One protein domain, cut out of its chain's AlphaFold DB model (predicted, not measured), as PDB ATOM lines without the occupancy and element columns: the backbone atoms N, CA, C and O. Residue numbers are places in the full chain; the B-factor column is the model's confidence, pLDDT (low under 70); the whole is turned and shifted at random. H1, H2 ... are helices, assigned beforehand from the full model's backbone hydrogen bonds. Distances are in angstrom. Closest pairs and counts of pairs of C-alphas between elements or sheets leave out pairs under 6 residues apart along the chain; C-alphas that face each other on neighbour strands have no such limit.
ATOM      1  N   ARG A  61      10.341   0.914  -9.754       66.31
ATOM      2  CA  ARG A  61       9.389  -0.028 -10.370       66.31
ATOM      3  C   ARG A  61       8.591  -0.787  -9.312       66.31
ATOM      4  O   ARG A  61       7.374  -0.904  -9.443       66.31
ATOM      5  N   ALA A  62       9.237  -1.279  -8.253       63.03
ATOM      6  CA  ALA A  62       8.559  -1.973  -7.161       63.03
ATOM      7  C   ALA A  62       7.586  -1.046  -6.418       63.03
ATOM      8  O   ALA A  62       6.455  -1.452  -6.163       63.03
ATOM      9  N   LYS A  63       7.987   0.204  -6.153       63.25
ATOM     10  CA  LYS A  63       7.164   1.240  -5.515       63.25
ATOM     11  C   LYS A  63       5.937   1.595  -6.353       63.25
ATOM     12  O   LYS A  63       4.833   1.664  -5.814       63.25
ATOM     13  N   ARG A  64       6.109   1.782  -7.667       60.78
ATOM     14  CA  ARG A  64       4.996   2.011  -8.606       60.78
ATOM     15  C   ARG A  64       4.032   0.827  -8.594       60.78
ATOM     16  O   ARG A  64       2.836   1.010  -8.404       60.78
ATOM     17  N   LYS A  65       4.563  -0.394  -8.659       62.00
ATOM     18  CA  LYS A  65       3.758  -1.618  -8.666       62.00
ATOM     19  C   LYS A  65       2.969  -1.813  -7.366       62.00
ATOM     20  O   LYS A  65       1.798  -2.166  -7.420       62.00
ATOM     21  N   THR A  66       3.566  -1.568  -6.195       60.72
ATOM     22  CA  THR A  66       2.853  -1.658  -4.905       60.72
ATOM     23  C   THR A  66       1.778  -0.587  -4.765       60.72
ATOM     24  O   THR A  66       0.679  -0.892  -4.313       60.72
ATOM     25  N   MET A  67       2.063   0.637  -5.217       61.97
ATOM     26  CA  MET A  67       1.104   1.743  -5.217       61.97
ATOM     27  C   MET A  67      -0.110   1.446  -6.107       61.97
ATOM     28  O   MET A  67      -1.243   1.694  -5.705       61.97
ATOM     29  N   GLU A  68       0.112   0.849  -7.278       63.50
ATOM     30  CA  GLU A  68      -0.959   0.396  -8.172       63.50
ATOM     31  C   GLU A  68      -1.817  -0.714  -7.549       63.50
ATOM     32  O   GLU A  68      -3.039  -0.705  -7.694       63.50
ATOM     33  N   TYR A  69      -1.208  -1.677  -6.846       59.34
ATOM     34  CA  TYR A  69      -1.950  -2.746  -6.168       59.34
ATOM     35  C   TYR A  69      -2.842  -2.215  -5.044       59.34
ATOM     36  O   TYR A  69      -3.987  -2.649  -4.928       59.34
ATOM     37  N   GLU A  70      -2.334  -1.286  -4.236       61.66
ATOM     38  CA  GLU A  70      -3.062  -0.744  -3.088       61.66
ATOM     39  C   GLU A  70      -4.188   0.200  -3.528       61.66
ATOM     40  O   GLU A  70      -5.313   0.060  -3.047       61.66
ATOM     41  N   GLN A  71      -3.953   1.048  -4.540       66.62
ATOM     42  CA  GLN A  71      -5.026   1.823  -5.176       66.62
ATOM     43  C   GLN A  71      -6.106   0.909  -5.768       66.62
ATOM     44  O   GLN A  71      -7.294   1.121  -5.544       66.62
ATOM     45  N   ASN A  72      -5.717  -0.158  -6.474       65.56
ATOM     46  CA  ASN A  72      -6.679  -1.103  -7.047       65.56
ATOM     47  C   ASN A  72      -7.498  -1.859  -5.993       65.56
ATOM     48  O   ASN A  72      -8.637  -2.232  -6.281       65.56
ATOM     49  N   ALA A  73      -6.931  -2.120  -4.813       65.69
ATOM     50  CA  ALA A  73      -7.638  -2.753  -3.704       65.69
ATOM     51  C   ALA A  73      -8.644  -1.791  -3.054       65.69
ATOM     52  O   ALA A  73      -9.782  -2.185  -2.817       65.69
ATOM     53  N   ILE A  80     -17.519  -2.178  -4.036       72.56
ATOM     54  CA  ILE A  80     -18.330  -3.111  -3.252       72.56
ATOM     55  C   ILE A  80     -19.300  -2.339  -2.353       72.56
ATOM     56  O   ILE A  80     -20.466  -2.735  -2.279       72.56
ATOM     57  N   ARG A  81     -18.830  -1.244  -1.739       76.19
ATOM     58  CA  ARG A  81     -19.598  -0.346  -0.860       76.19
ATOM     59  C   ARG A  81     -20.645   0.496  -1.586       76.19
ATOM     60  O   ARG A  81     -21.538   1.003  -0.919       76.19
ATOM     61  N   ILE A  82     -20.559   0.647  -2.911       74.19
ATOM     62  CA  ILE A  82     -21.622   1.290  -3.690       74.19
ATOM     63  C   ILE A  82     -22.909   0.472  -3.548       74.19
ATOM     64  O   ILE A  82     -22.985  -0.702  -3.953       74.19
ATOM     65  N   GLU A  83     -23.909   1.138  -2.986       72.62
ATOM     66  CA  GLU A  83     -25.266   0.664  -2.791       72.62
ATOM     67  C   GLU A  83     -26.205   1.661  -3.464       72.62
ATOM     68  O   GLU A  83     -26.305   2.817  -3.061       72.62
ATOM     69  N   PHE A  84     -26.853   1.211  -4.537       76.00
ATOM     70  CA  PHE A  84     -27.712   2.069  -5.337       76.00
ATOM     71  C   PHE A  84     -29.004   2.357  -4.580       76.00
ATOM     72  O   PHE A  84     -29.874   1.491  -4.471       76.00
ATOM     73  N   ASP A  85     -29.149   3.588  -4.101       75.94
ATOM     74  CA  ASP A  85     -30.405   4.052  -3.528       75.94
ATOM     75  C   ASP A  85     -31.445   4.258  -4.639       75.94
ATOM     76  O   ASP A  85     -31.427   5.256  -5.367       75.94
ATOM     77  N   SER A  86     -32.390   3.321  -4.751       71.06
ATOM     78  CA  SER A  86     -33.504   3.378  -5.706       71.06
ATOM     79  C   SER A  86     -34.424   4.589  -5.520       71.06
ATOM     80  O   SER A  86     -35.225   4.897  -6.401       71.06
ATOM     81  N   SER A  87     -34.319   5.277  -4.386       74.81
ATOM     82  CA  SER A  87     -35.101   6.468  -4.053       74.81
ATOM     83  C   SER A  87     -34.502   7.735  -4.672       74.81
ATOM     84  O   SER A  87     -35.217   8.718  -4.864       74.81
ATOM     85  N   ASN A  88     -33.204   7.725  -5.007       80.81
ATOM     86  CA  ASN A  88     -32.475   8.895  -5.491       80.81
ATOM     87  C   ASN A  88     -31.792   8.640  -6.844       80.81
ATOM     88  O   ASN A  88     -30.630   8.235  -6.941       80.81
ATOM     89  N   LYS A  89     -32.513   8.984  -7.917       81.25
ATOM     90  CA  LYS A  89     -32.042   8.879  -9.306       81.25
ATOM     91  C   LYS A  89     -30.709   9.595  -9.549       81.25
ATOM     92  O   LYS A  89     -29.867   9.085 -10.285       81.25
ATOM     93  N   GLU A  90     -30.510  10.778  -8.970       81.31
ATOM     94  CA  GLU A  90     -29.283  11.554  -9.177       81.31
ATOM     95  C   GLU A  90     -28.076  10.891  -8.509       81.31
ATOM     96  O   GLU A  90     -26.989  10.874  -9.094       81.31
ATOM     97  N   SER A  91     -28.279  10.274  -7.339       82.00
ATOM     98  CA  SER A  91     -27.244   9.475  -6.674       82.00
ATOM     99  C   SER A  91     -26.819   8.295  -7.544       82.00
ATOM    100  O   SER A  91     -25.627   8.121  -7.794       82.00
ATOM    101  N   ILE A  92     -27.784   7.565  -8.117       80.81
ATOM    102  CA  ILE A  92     -27.507   6.439  -9.022       80.81
ATOM    103  C   ILE A  92     -26.700   6.895 -10.241       80.81
ATOM    104  O   ILE A  92     -25.719   6.254 -10.613       80.81
ATOM    105  N   ILE A  93     -27.072   8.014 -10.872       83.00
ATOM    106  CA  ILE A  93     -26.340   8.543 -12.035       83.00
ATOM    107  C   ILE A  93     -24.909   8.927 -11.645       83.00
ATOM    108  O   ILE A  93     -23.967   8.638 -12.390       83.00
ATOM    109  N   LYS A  94     -24.723   9.560 -10.483       85.19
ATOM    110  CA  LYS A  94     -23.401   9.943  -9.978       85.19
ATOM    111  C   LYS A  94     -22.531   8.712  -9.719       85.19
ATOM    112  O   LYS A  94     -21.395   8.678 -10.185       85.19
ATOM    113  N   GLU A  95     -23.071   7.696  -9.055       84.25
ATOM    114  CA  GLU A  95     -22.387   6.428  -8.773       84.25
ATOM    115  C   GLU A  95     -22.073   5.632 -10.043       84.25
ATOM    116  O   GLU A  95     -20.977   5.095 -10.198       84.25
ATOM    117  N   LEU A  96     -22.988   5.598 -11.012       85.50
ATOM    118  CA  LEU A  96     -22.722   5.000 -12.321       85.50
ATOM    119  C   LEU A  96     -21.623   5.756 -13.071       85.50
ATOM    120  O   LEU A  96     -20.790   5.140 -13.735       85.50
ATOM    121  N   THR A  97     -21.574   7.080 -12.945       85.69
ATOM    122  CA  THR A  97     -20.536   7.903 -13.579       85.69
ATOM    123  C   THR A  97     -19.162   7.671 -12.947       85.69
ATOM    124  O   THR A  97     -18.166   7.550 -13.674       85.69
ATOM    125  N   THR A  98     -19.084   7.557 -11.616       82.75
ATOM    126  CA  THR A  98     -17.829   7.227 -10.921       82.75
ATOM    127  C   THR A  98     -17.373   5.812 -11.274       82.75
ATOM    128  O   THR A  98     -16.232   5.637 -11.702       82.75
ATOM    129  N   LEU A  99     -18.279   4.827 -11.243       82.75
ATOM    130  CA  LEU A  99     -18.010   3.451 -11.679       82.75
ATOM    131  C   LEU A  99     -17.491   3.386 -13.112       82.75
ATOM    132  O   LEU A  99     -16.479   2.739 -13.383       82.75
ATOM    133  N   ALA A 100     -18.148   4.089 -14.032       83.19
ATOM    134  CA  ALA A 100     -17.737   4.127 -15.424       83.19
ATOM    135  C   ALA A 100     -16.326   4.710 -15.598       83.19
ATOM    136  O   ALA A 100     -15.577   4.263 -16.465       83.19
ATOM    137  N   SER A 101     -15.957   5.694 -14.776       82.69
ATOM    138  CA  SER A 101     -14.617   6.290 -14.786       82.69
ATOM    139  C   SER A 101     -13.558   5.318 -14.257       82.69
ATOM    140  O   SER A 101     -12.490   5.199 -14.858       82.69
ATOM    141  N   TYR A 102     -13.860   4.560 -13.195       77.62
ATOM    142  CA  TYR A 102     -12.965   3.508 -12.697       77.62
ATOM    143  C   TYR A 102     -12.761   2.389 -13.720       77.62
ATOM    144  O   TYR A 102     -11.633   1.951 -13.947       77.62
ATOM    145  N   ILE A 103     -13.832   1.965 -14.397       83.12
ATOM    146  CA  ILE A 103     -13.764   0.956 -15.460       83.12
ATOM    147  C   ILE A 103     -12.868   1.433 -16.611       83.12
ATOM    148  O   ILE A 103     -12.023   0.663 -17.075       83.12
ATOM    149  N   ASP A 104     -12.991   2.694 -17.039       80.31
ATOM    150  CA  ASP A 104     -12.121   3.275 -18.072       80.31
ATOM    151  C   ASP A 104     -10.646   3.283 -17.644       80.31
ATOM    152  O   ASP A 104      -9.763   2.913 -18.427       80.31
ATOM    153  N   LEU A 105     -10.378   3.684 -16.398       78.62
ATOM    154  CA  LEU A 105      -9.039   3.690 -15.807       78.62
ATOM    155  C   LEU A 105      -8.431   2.286 -15.797       78.62
ATOM    156  O   LEU A 105      -7.290   2.107 -16.214       78.62
ATOM    157  N   TRP A 106      -9.201   1.271 -15.406       78.38
ATOM    158  CA  TRP A 106      -8.738  -0.116 -15.363       78.38
ATOM    159  C   TRP A 106      -8.574  -0.765 -16.731       78.38
ATOM    160  O   TRP A 106      -7.632  -1.537 -16.932       78.38
ATOM    161  N   LEU A 107      -9.424  -0.422 -17.699       78.38
ATOM    162  CA  LEU A 107      -9.256  -0.859 -19.084       78.38
ATOM    163  C   LEU A 107      -7.945  -0.334 -19.675       78.38
ATOM    164  O   LEU A 107      -7.191  -1.109 -20.275       78.38
ATOM    165  N   LYS A 108      -7.642   0.952 -19.454       73.06
ATOM    166  CA  LYS A 108      -6.413   1.601 -19.935       73.06
ATOM    167  C   LYS A 108      -5.174   1.151 -19.155       73.06
ATOM    168  O   LYS A 108      -4.167   0.816 -19.770       73.06
ATOM    169  N   GLY A 109      -5.274   1.069 -17.828       66.00
ATOM    170  CA  GLY A 109      -4.197   0.671 -16.912       66.00
ATOM    171  C   GLY A 109      -3.915  -0.835 -16.864       66.00
ATOM    172  O   GLY A 109      -2.958  -1.266 -16.236       66.00
ATOM    173  N   GLY A 110      -4.725  -1.664 -17.531       63.66
ATOM    174  CA  GLY A 110      -4.486  -3.108 -17.641       63.66
ATOM    175  C   GLY A 110      -4.867  -3.930 -16.404       63.66
ATOM    176  O   GLY A 110      -4.587  -5.131 -16.370       63.66
ATOM    177  N   ALA A 111      -5.543  -3.333 -15.421       66.81
ATOM    178  CA  ALA A 111      -6.018  -4.016 -14.223       66.81
ATOM    179  C   ALA A 111      -7.224  -4.916 -14.553       66.81
ATOM    180  O   ALA A 111      -8.372  -4.481 -14.599       66.81
ATOM    181  N   LYS A 112      -6.968  -6.206 -14.805       67.75
ATOM    182  CA  LYS A 112      -8.012  -7.168 -15.212       67.75
ATOM    183  C   LYS A 112      -8.784  -7.792 -14.049       67.75
ATOM    184  O   LYS A 112      -9.939  -8.157 -14.230       67.75
ATOM    185  N   LYS A 113      -8.157  -7.931 -12.873       68.81
ATOM    186  CA  LYS A 113      -8.692  -8.728 -11.750       68.81
ATOM    187  C   LYS A 113     -10.038  -8.201 -11.235       68.81
ATOM    188  O   LYS A 113     -10.906  -8.984 -10.868       68.81
ATOM    189  N   ASN A 114     -10.219  -6.885 -11.288       71.62
ATOM    190  CA  ASN A 114     -11.311  -6.173 -10.618       71.62
ATOM    191  C   ASN A 114     -12.371  -5.661 -11.607       71.62
ATOM    192  O   ASN A 114     -13.481  -5.297 -11.227       71.62
ATOM    193  N   LEU A 115     -12.037  -5.692 -12.899       80.88
ATOM    194  CA  LEU A 115     -12.845  -5.154 -13.985       80.88
ATOM    195  C   LEU A 115     -14.209  -5.844 -14.108       80.88
ATOM    196  O   LEU A 115     -15.206  -5.187 -14.389       80.88
ATOM    197  N   ASN A 116     -14.267  -7.161 -13.898       81.81
ATOM    198  CA  ASN A 116     -15.516  -7.916 -14.022       81.81
ATOM    199  C   ASN A 116     -16.503  -7.571 -12.900       81.81
ATOM    200  O   ASN A 116     -17.690  -7.417 -13.166       81.81
ATOM    201  N   VAL A 117     -16.005  -7.392 -11.672       81.44
ATOM    202  CA  VAL A 117     -16.823  -6.983 -10.519       81.44
ATOM    203  C   VAL A 117     -17.401  -5.590 -10.760       81.44
ATOM    204  O   VAL A 117     -18.598  -5.379 -10.598       81.44
ATOM    205  N   ALA A 118     -16.567  -4.669 -11.245       82.12
ATOM    206  CA  ALA A 118     -16.967  -3.312 -11.605       82.12
ATOM    207  C   ALA A 118     -18.055  -3.288 -12.680       82.12
ATOM    208  O   ALA A 118     -19.073  -2.622 -12.516       82.12
ATOM    209  N   LYS A 119     -17.861  -4.054 -13.761       85.69
ATOM    210  CA  LYS A 119     -18.844  -4.191 -14.842       85.69
ATOM    211  C   LYS A 119     -20.157  -4.780 -14.337       85.69
ATOM    212  O   LYS A 119     -21.209  -4.271 -14.692       85.69
ATOM    213  N   SER A 120     -20.097  -5.800 -13.481       84.56
ATOM    214  CA  SER A 120     -21.296  -6.403 -12.892       84.56
ATOM    215  C   SER A 120     -22.062  -5.409 -12.018       84.56
ATOM    216  O   SER A 120     -23.274  -5.299 -12.152       84.56
ATOM    217  N   LYS A 121     -21.369  -4.658 -11.151       84.62
ATOM    218  CA  LYS A 121     -21.980  -3.612 -10.315       84.62
ATOM    219  C   LYS A 121     -22.579  -2.488 -11.162       84.62
ATOM    220  O   LYS A 121     -23.692  -2.051 -10.894       84.62
ATOM    221  N   PHE A 122     -21.871  -2.064 -12.206       88.44
ATOM    222  CA  PHE A 122     -22.367  -1.078 -13.163       88.44
ATOM    223  C   PHE A 122     -23.632  -1.562 -13.884       88.44
ATOM    224  O   PHE A 122     -24.596  -0.812 -13.992       88.44
ATOM    225  N   ASP A 123     -23.667  -2.827 -14.309       88.31
ATOM    226  CA  ASP A 123     -24.844  -3.433 -14.936       88.31
ATOM    227  C   ASP A 123     -26.043  -3.480 -13.982       88.31
ATOM    228  O   ASP A 123     -27.162  -3.171 -14.393       88.31
ATOM    229  N   SER A 124     -25.815  -3.797 -12.703       86.81
ATOM    230  CA  SER A 124     -26.860  -3.741 -11.677       86.81
ATOM    231  C   SER A 124     -27.401  -2.321 -11.490       86.81
ATOM    232  O   SER A 124     -28.613  -2.132 -11.509       86.81
ATOM    233  N   GLY A 125     -26.531  -1.315 -11.372       85.31
ATOM    234  CA  GLY A 125     -26.959   0.081 -11.233       85.31
ATOM    235  C   GLY A 125     -27.700   0.604 -12.461       85.31
ATOM    236  O   GLY A 125     -28.695   1.313 -12.335       85.31
ATOM    237  N   LEU A 126     -27.265   0.206 -13.660       88.69
ATOM    238  CA  LEU A 126     -27.933   0.564 -14.907       88.69
ATOM    239  C   LEU A 126     -29.319  -0.083 -15.004       88.69
ATOM    240  O   LEU A 126     -30.264   0.573 -15.440       88.69
ATOM    241  N   ALA A 127     -29.463  -1.339 -14.572       87.44
ATOM    242  CA  ALA A 127     -30.757  -2.014 -14.508       87.44
ATOM    243  C   ALA A 127     -31.710  -1.322 -13.524       87.44
ATOM    244  O   ALA A 127     -32.869  -1.090 -13.865       87.44
ATOM    245  N   ILE A 128     -31.212  -0.919 -12.349       86.12
ATOM    246  CA  ILE A 128     -31.983  -0.157 -11.355       86.12
ATOM    247  C   ILE A 128     -32.414   1.196 -11.939       86.12
ATOM    248  O   ILE A 128     -33.598   1.526 -11.905       86.12
ATOM    249  N   LEU A 129     -31.496   1.945 -12.563       85.69
ATOM    250  CA  LEU A 129     -31.815   3.218 -13.220       85.69
ATOM    251  C   LEU A 129     -32.870   3.047 -14.322       85.69
ATOM    252  O   LEU A 129     -33.781   3.863 -14.429       85.69
ATOM    253  N   THR A 130     -32.758   1.980 -15.113       87.31
ATOM    254  CA  THR A 130     -33.703   1.663 -16.192       87.31
ATOM    255  C   THR A 130     -35.075   1.270 -15.653       87.31
ATOM    256  O   THR A 130     -36.079   1.614 -16.265       87.31
ATOM    257  N   ALA A 131     -35.138   0.587 -14.508       86.75
ATOM    258  CA  ALA A 131     -36.395   0.220 -13.863       86.75
ATOM    259  C   ALA A 131     -37.123   1.436 -13.266       86.75
ATOM    260  O   ALA A 131     -38.349   1.496 -13.313       86.75
ATOM    261  N   ILE A 132     -36.375   2.403 -12.725       85.88
ATOM    262  CA  ILE A 132     -36.932   3.605 -12.086       85.88
ATOM    263  C   ILE A 132     -37.305   4.671 -13.124       85.88
ATOM    264  O   ILE A 132     -38.375   5.267 -13.038       85.88
ATOM    265  N   ASP A 133     -36.434   4.927 -14.104       83.81
ATOM    266  CA  ASP A 133     -36.650   5.937 -15.145       83.81
ATOM    267  C   ASP A 133     -36.174   5.441 -16.524       83.81
ATOM    268  O   ASP A 133     -35.087   5.806 -16.985       83.81
ATOM    269  N   PRO A 134     -37.003   4.651 -17.231       83.69
ATOM    270  CA  PRO A 134     -36.647   4.055 -18.519       83.69
ATOM    271  C   PRO A 134     -36.364   5.074 -19.632       83.69
ATOM    272  O   PRO A 134     -35.766   4.729 -20.647       83.69
ATOM    273  N   LYS A 135     -36.828   6.323 -19.481       86.25
ATOM    274  CA  LYS A 135     -36.680   7.387 -20.490       86.25
ATOM    275  C   LYS A 135     -35.467   8.279 -20.229       86.25
ATOM    276  O   LYS A 135     -35.276   9.273 -20.932       86.25
ATOM    277  N   ASN A 136     -34.651   7.950 -19.231       83.88
ATOM    278  CA  ASN A 136     -33.504   8.758 -18.866       83.88
ATOM    279  C   ASN A 136     -32.432   8.751 -19.979       83.88
ATOM    280  O   ASN A 136     -31.924   7.680 -20.325       83.88
ATOM    281  N   PRO A 137     -31.997   9.919 -20.491       84.94
ATOM    282  CA  PRO A 137     -30.958   9.995 -21.523       84.94
ATOM    283  C   PRO A 137     -29.608   9.406 -21.076       84.94
ATOM    284  O   PRO A 137     -28.815   8.971 -21.914       84.94
ATOM    285  N   MET A 138     -29.348   9.333 -19.765       85.19
ATOM    286  CA  MET A 138     -28.134   8.719 -19.223       85.19
ATOM    287  C   MET A 138     -28.073   7.207 -19.462       85.19
ATOM    288  O   MET A 138     -26.978   6.660 -19.549       85.19
ATOM    289  N   ILE A 139     -29.211   6.527 -19.647       87.25
ATOM    290  CA  ILE A 139     -29.228   5.098 -19.998       87.25
ATOM    291  C   ILE A 139     -28.547   4.888 -21.353       87.25
ATOM    292  O   ILE A 139     -27.688   4.015 -21.491       87.25
ATOM    293  N   THR A 140     -28.848   5.735 -22.341       87.88
ATOM    294  CA  THR A 140     -28.195   5.702 -23.659       87.88
ATOM    295  C   THR A 140     -26.695   5.984 -23.551       87.88
ATOM    296  O   THR A 140     -25.882   5.312 -24.181       87.88
ATOM    297  N   PHE A 141     -26.292   6.937 -22.706       89.12
ATOM    298  CA  PHE A 141     -24.874   7.210 -22.462       89.12
ATOM    299  C   PHE A 141     -24.145   5.991 -21.869       89.12
ATOM    300  O   PHE A 141     -23.105   5.573 -22.382       89.12
ATOM    301  N   PHE A 142     -24.701   5.383 -20.820       89.19
ATOM    302  CA  PHE A 142     -24.094   4.242 -20.135       89.19
ATOM    303  C   PHE A 142     -24.060   2.970 -20.994       89.19
ATOM    304  O   PHE A 142     -23.081   2.223 -20.948       89.19
ATOM    305  N   THR A 143     -25.083   2.741 -21.817       88.56
ATOM    306  CA  THR A 143     -25.114   1.620 -22.769       88.56
ATOM    307  C   THR A 143     -24.076   1.779 -23.879       88.56
ATOM    308  O   THR A 143     -23.335   0.833 -24.150       88.56
ATOM    309  N   ASN A 144     -23.935   2.979 -24.451       87.88
ATOM    310  CA  ASN A 144     -22.878   3.271 -25.424       87.88
ATOM    311  C   ASN A 144     -21.488   3.067 -24.814       87.88
ATOM    312  O   ASN A 144     -20.637   2.397 -25.395       87.88
ATOM    313  N   LYS A 145     -21.287   3.544 -23.584       86.56
ATOM    314  CA  LYS A 145     -20.019   3.376 -22.872       86.56
ATOM    315  C   LYS A 145     -19.669   1.900 -22.638       86.56
ATOM    316  O   LYS A 145     -18.514   1.497 -22.766       86.56
ATOM    317  N   LYS A 146     -20.673   1.055 -22.388       87.44
ATOM    318  CA  LYS A 146     -20.497  -0.401 -22.298       87.44
ATOM    319  C   LYS A 146     -20.044  -1.020 -23.625       87.44
ATOM    320  O   LYS A 146     -19.187  -1.908 -23.610       87.44
ATOM    321  N   ALA A 147     -20.571  -0.544 -24.753       85.06
ATOM    322  CA  ALA A 147     -20.123  -0.961 -26.082       85.06
ATOM    323  C   ALA A 147     -18.680  -0.506 -26.374       85.06
ATOM    324  O   ALA A 147     -17.886  -1.264 -26.932       85.06
ATOM    325  N   ASP A 148     -18.283   0.682 -25.919       86.06
ATOM    326  CA  ASP A 148     -16.895   1.139 -26.045       86.06
ATOM    327  C   ASP A 148     -15.921   0.227 -25.287       86.06
ATOM    328  O   ASP A 148     -14.842  -0.104 -25.786       86.06
ATOM    329  N   TRP A 149     -16.308  -0.260 -24.107       86.44
ATOM    330  CA  TRP A 149     -15.482  -1.180 -23.320       86.44
ATOM    331  C   TRP A 149     -15.281  -2.544 -23.982       86.44
ATOM    332  O   TRP A 149     -14.206  -3.140 -23.849       86.44
ATOM    333  N   THR A 150     -16.301  -3.073 -24.663       80.62
ATOM    334  CA  THR A 150     -16.179  -4.334 -25.412       80.62
ATOM    335  C   THR A 150     -15.322  -4.131 -26.659       80.62
ATOM    336  O   THR A 150     -14.406  -4.922 -26.902       80.62
ATOM    337  N   ASN A 151     -15.522  -3.022 -27.373       82.38
ATOM    338  CA  ASN A 151     -14.716  -2.635 -28.529       82.38
ATOM    339  C   ASN A 151     -13.243  -2.429 -28.165       82.38
ATOM    340  O   ASN A 151     -12.362  -2.895 -28.886       82.38
ATOM    341  N   TYR A 152     -12.950  -1.812 -27.017       77.88
ATOM    342  CA  TYR A 152     -11.582  -1.658 -26.524       77.88
ATOM    343  C   TYR A 152     -10.903  -3.014 -26.282       77.88
ATOM    344  O   TYR A 152      -9.749  -3.221 -26.669       77.88
ATOM    345  N   ALA A 153     -11.620  -3.972 -25.685       70.69
ATOM    346  CA  ALA A 153     -11.099  -5.319 -25.465       70.69
ATOM    347  C   ALA A 153     -10.814  -6.054 -26.789       70.69
ATOM    348  O   ALA A 153      -9.772  -6.704 -26.918       70.69
TER     349      ALA A 153
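This is residues 61 to 73 and 80 to 153 of the 179 residues of an uncharacterized protein of Bacteroides faecis (UniProt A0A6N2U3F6). Three helices, H2, H3 and H4, stand side by side in an up-and-down bundle with their centres in a triangle, and H1 lies beyond one end of it, touching no helix, with residues 61 to 67 sticking out. The unnamed stretch 80 to 88 runs along the bundle to the start of H2. The printed part has 87 residues with four named helices, in the order H1, H2, H3, H4, and no named strand; the class is all helix. It is only just compact, close to loose, with a radius of gyration of the C-alphas of 14.3 A. The C-alphas span 47 by 28 by 16 A, an outline that is only just flat.

H1, residues 61 to 73, is apart from H2, residues 89 to 109, from H3, residues 115 to 132, and from H4, residues 137 to 153. H2, H3 and H4 form a bundle that goes up and down, each helix running against the one before it. H2 and H3 touch as a helical hairpin, opposite ways at a shallow tilt of 23 degrees; their closest C-alphas, those of Leu 96 and Phe 122, are 6.1 A apart. H3 and H4 form a second helical hairpin, opposite ways at a shallow tilt of 21 degrees. They touch through residues 126 to 130 of H3 and 139 to 142 of H4 alone, and their closest C-alphas, those of Thr 130 and Ile 139, are 6.8 A apart. H2 and H4 touch and run the same way at a shallow tilt of 14 degrees; their closest C-alphas, those of Ile 93 and Met 138, are 7.4 A apart. In H1, H2, H3 and H4 every O i to N i+4 pair is within hydrogen-bond range.

H1 begins at C-alpha 61, at (9.389, -0.028, -10.370), and is 18.5 A long from first to last C-alpha. H2, the longest helix, begins at C-alpha 89, at (-32.042, 8.879, -9.306), and is 30.0 A long. H3 is 25.7 A long. H4 is 25.4 A long and ends at C-alpha 153, at (-11.099, -5.319, -25.465).

The two C-alphas farthest apart, those of Ala 62 and Lys 135, are 48.1 A apart. Residues 74 to 79 are not printed, and across this cut C-alphas 73 and 80 are 10.7 A apart; the link from H1 to H2 runs across it. The links from H2 to H3 and from H3 to H4 are tight, with 5 and 4 residues. The mean pLDDT of the printed part is 78.7, and the model's confidence is under 70 at residues 61 to 73 and 109 to 113.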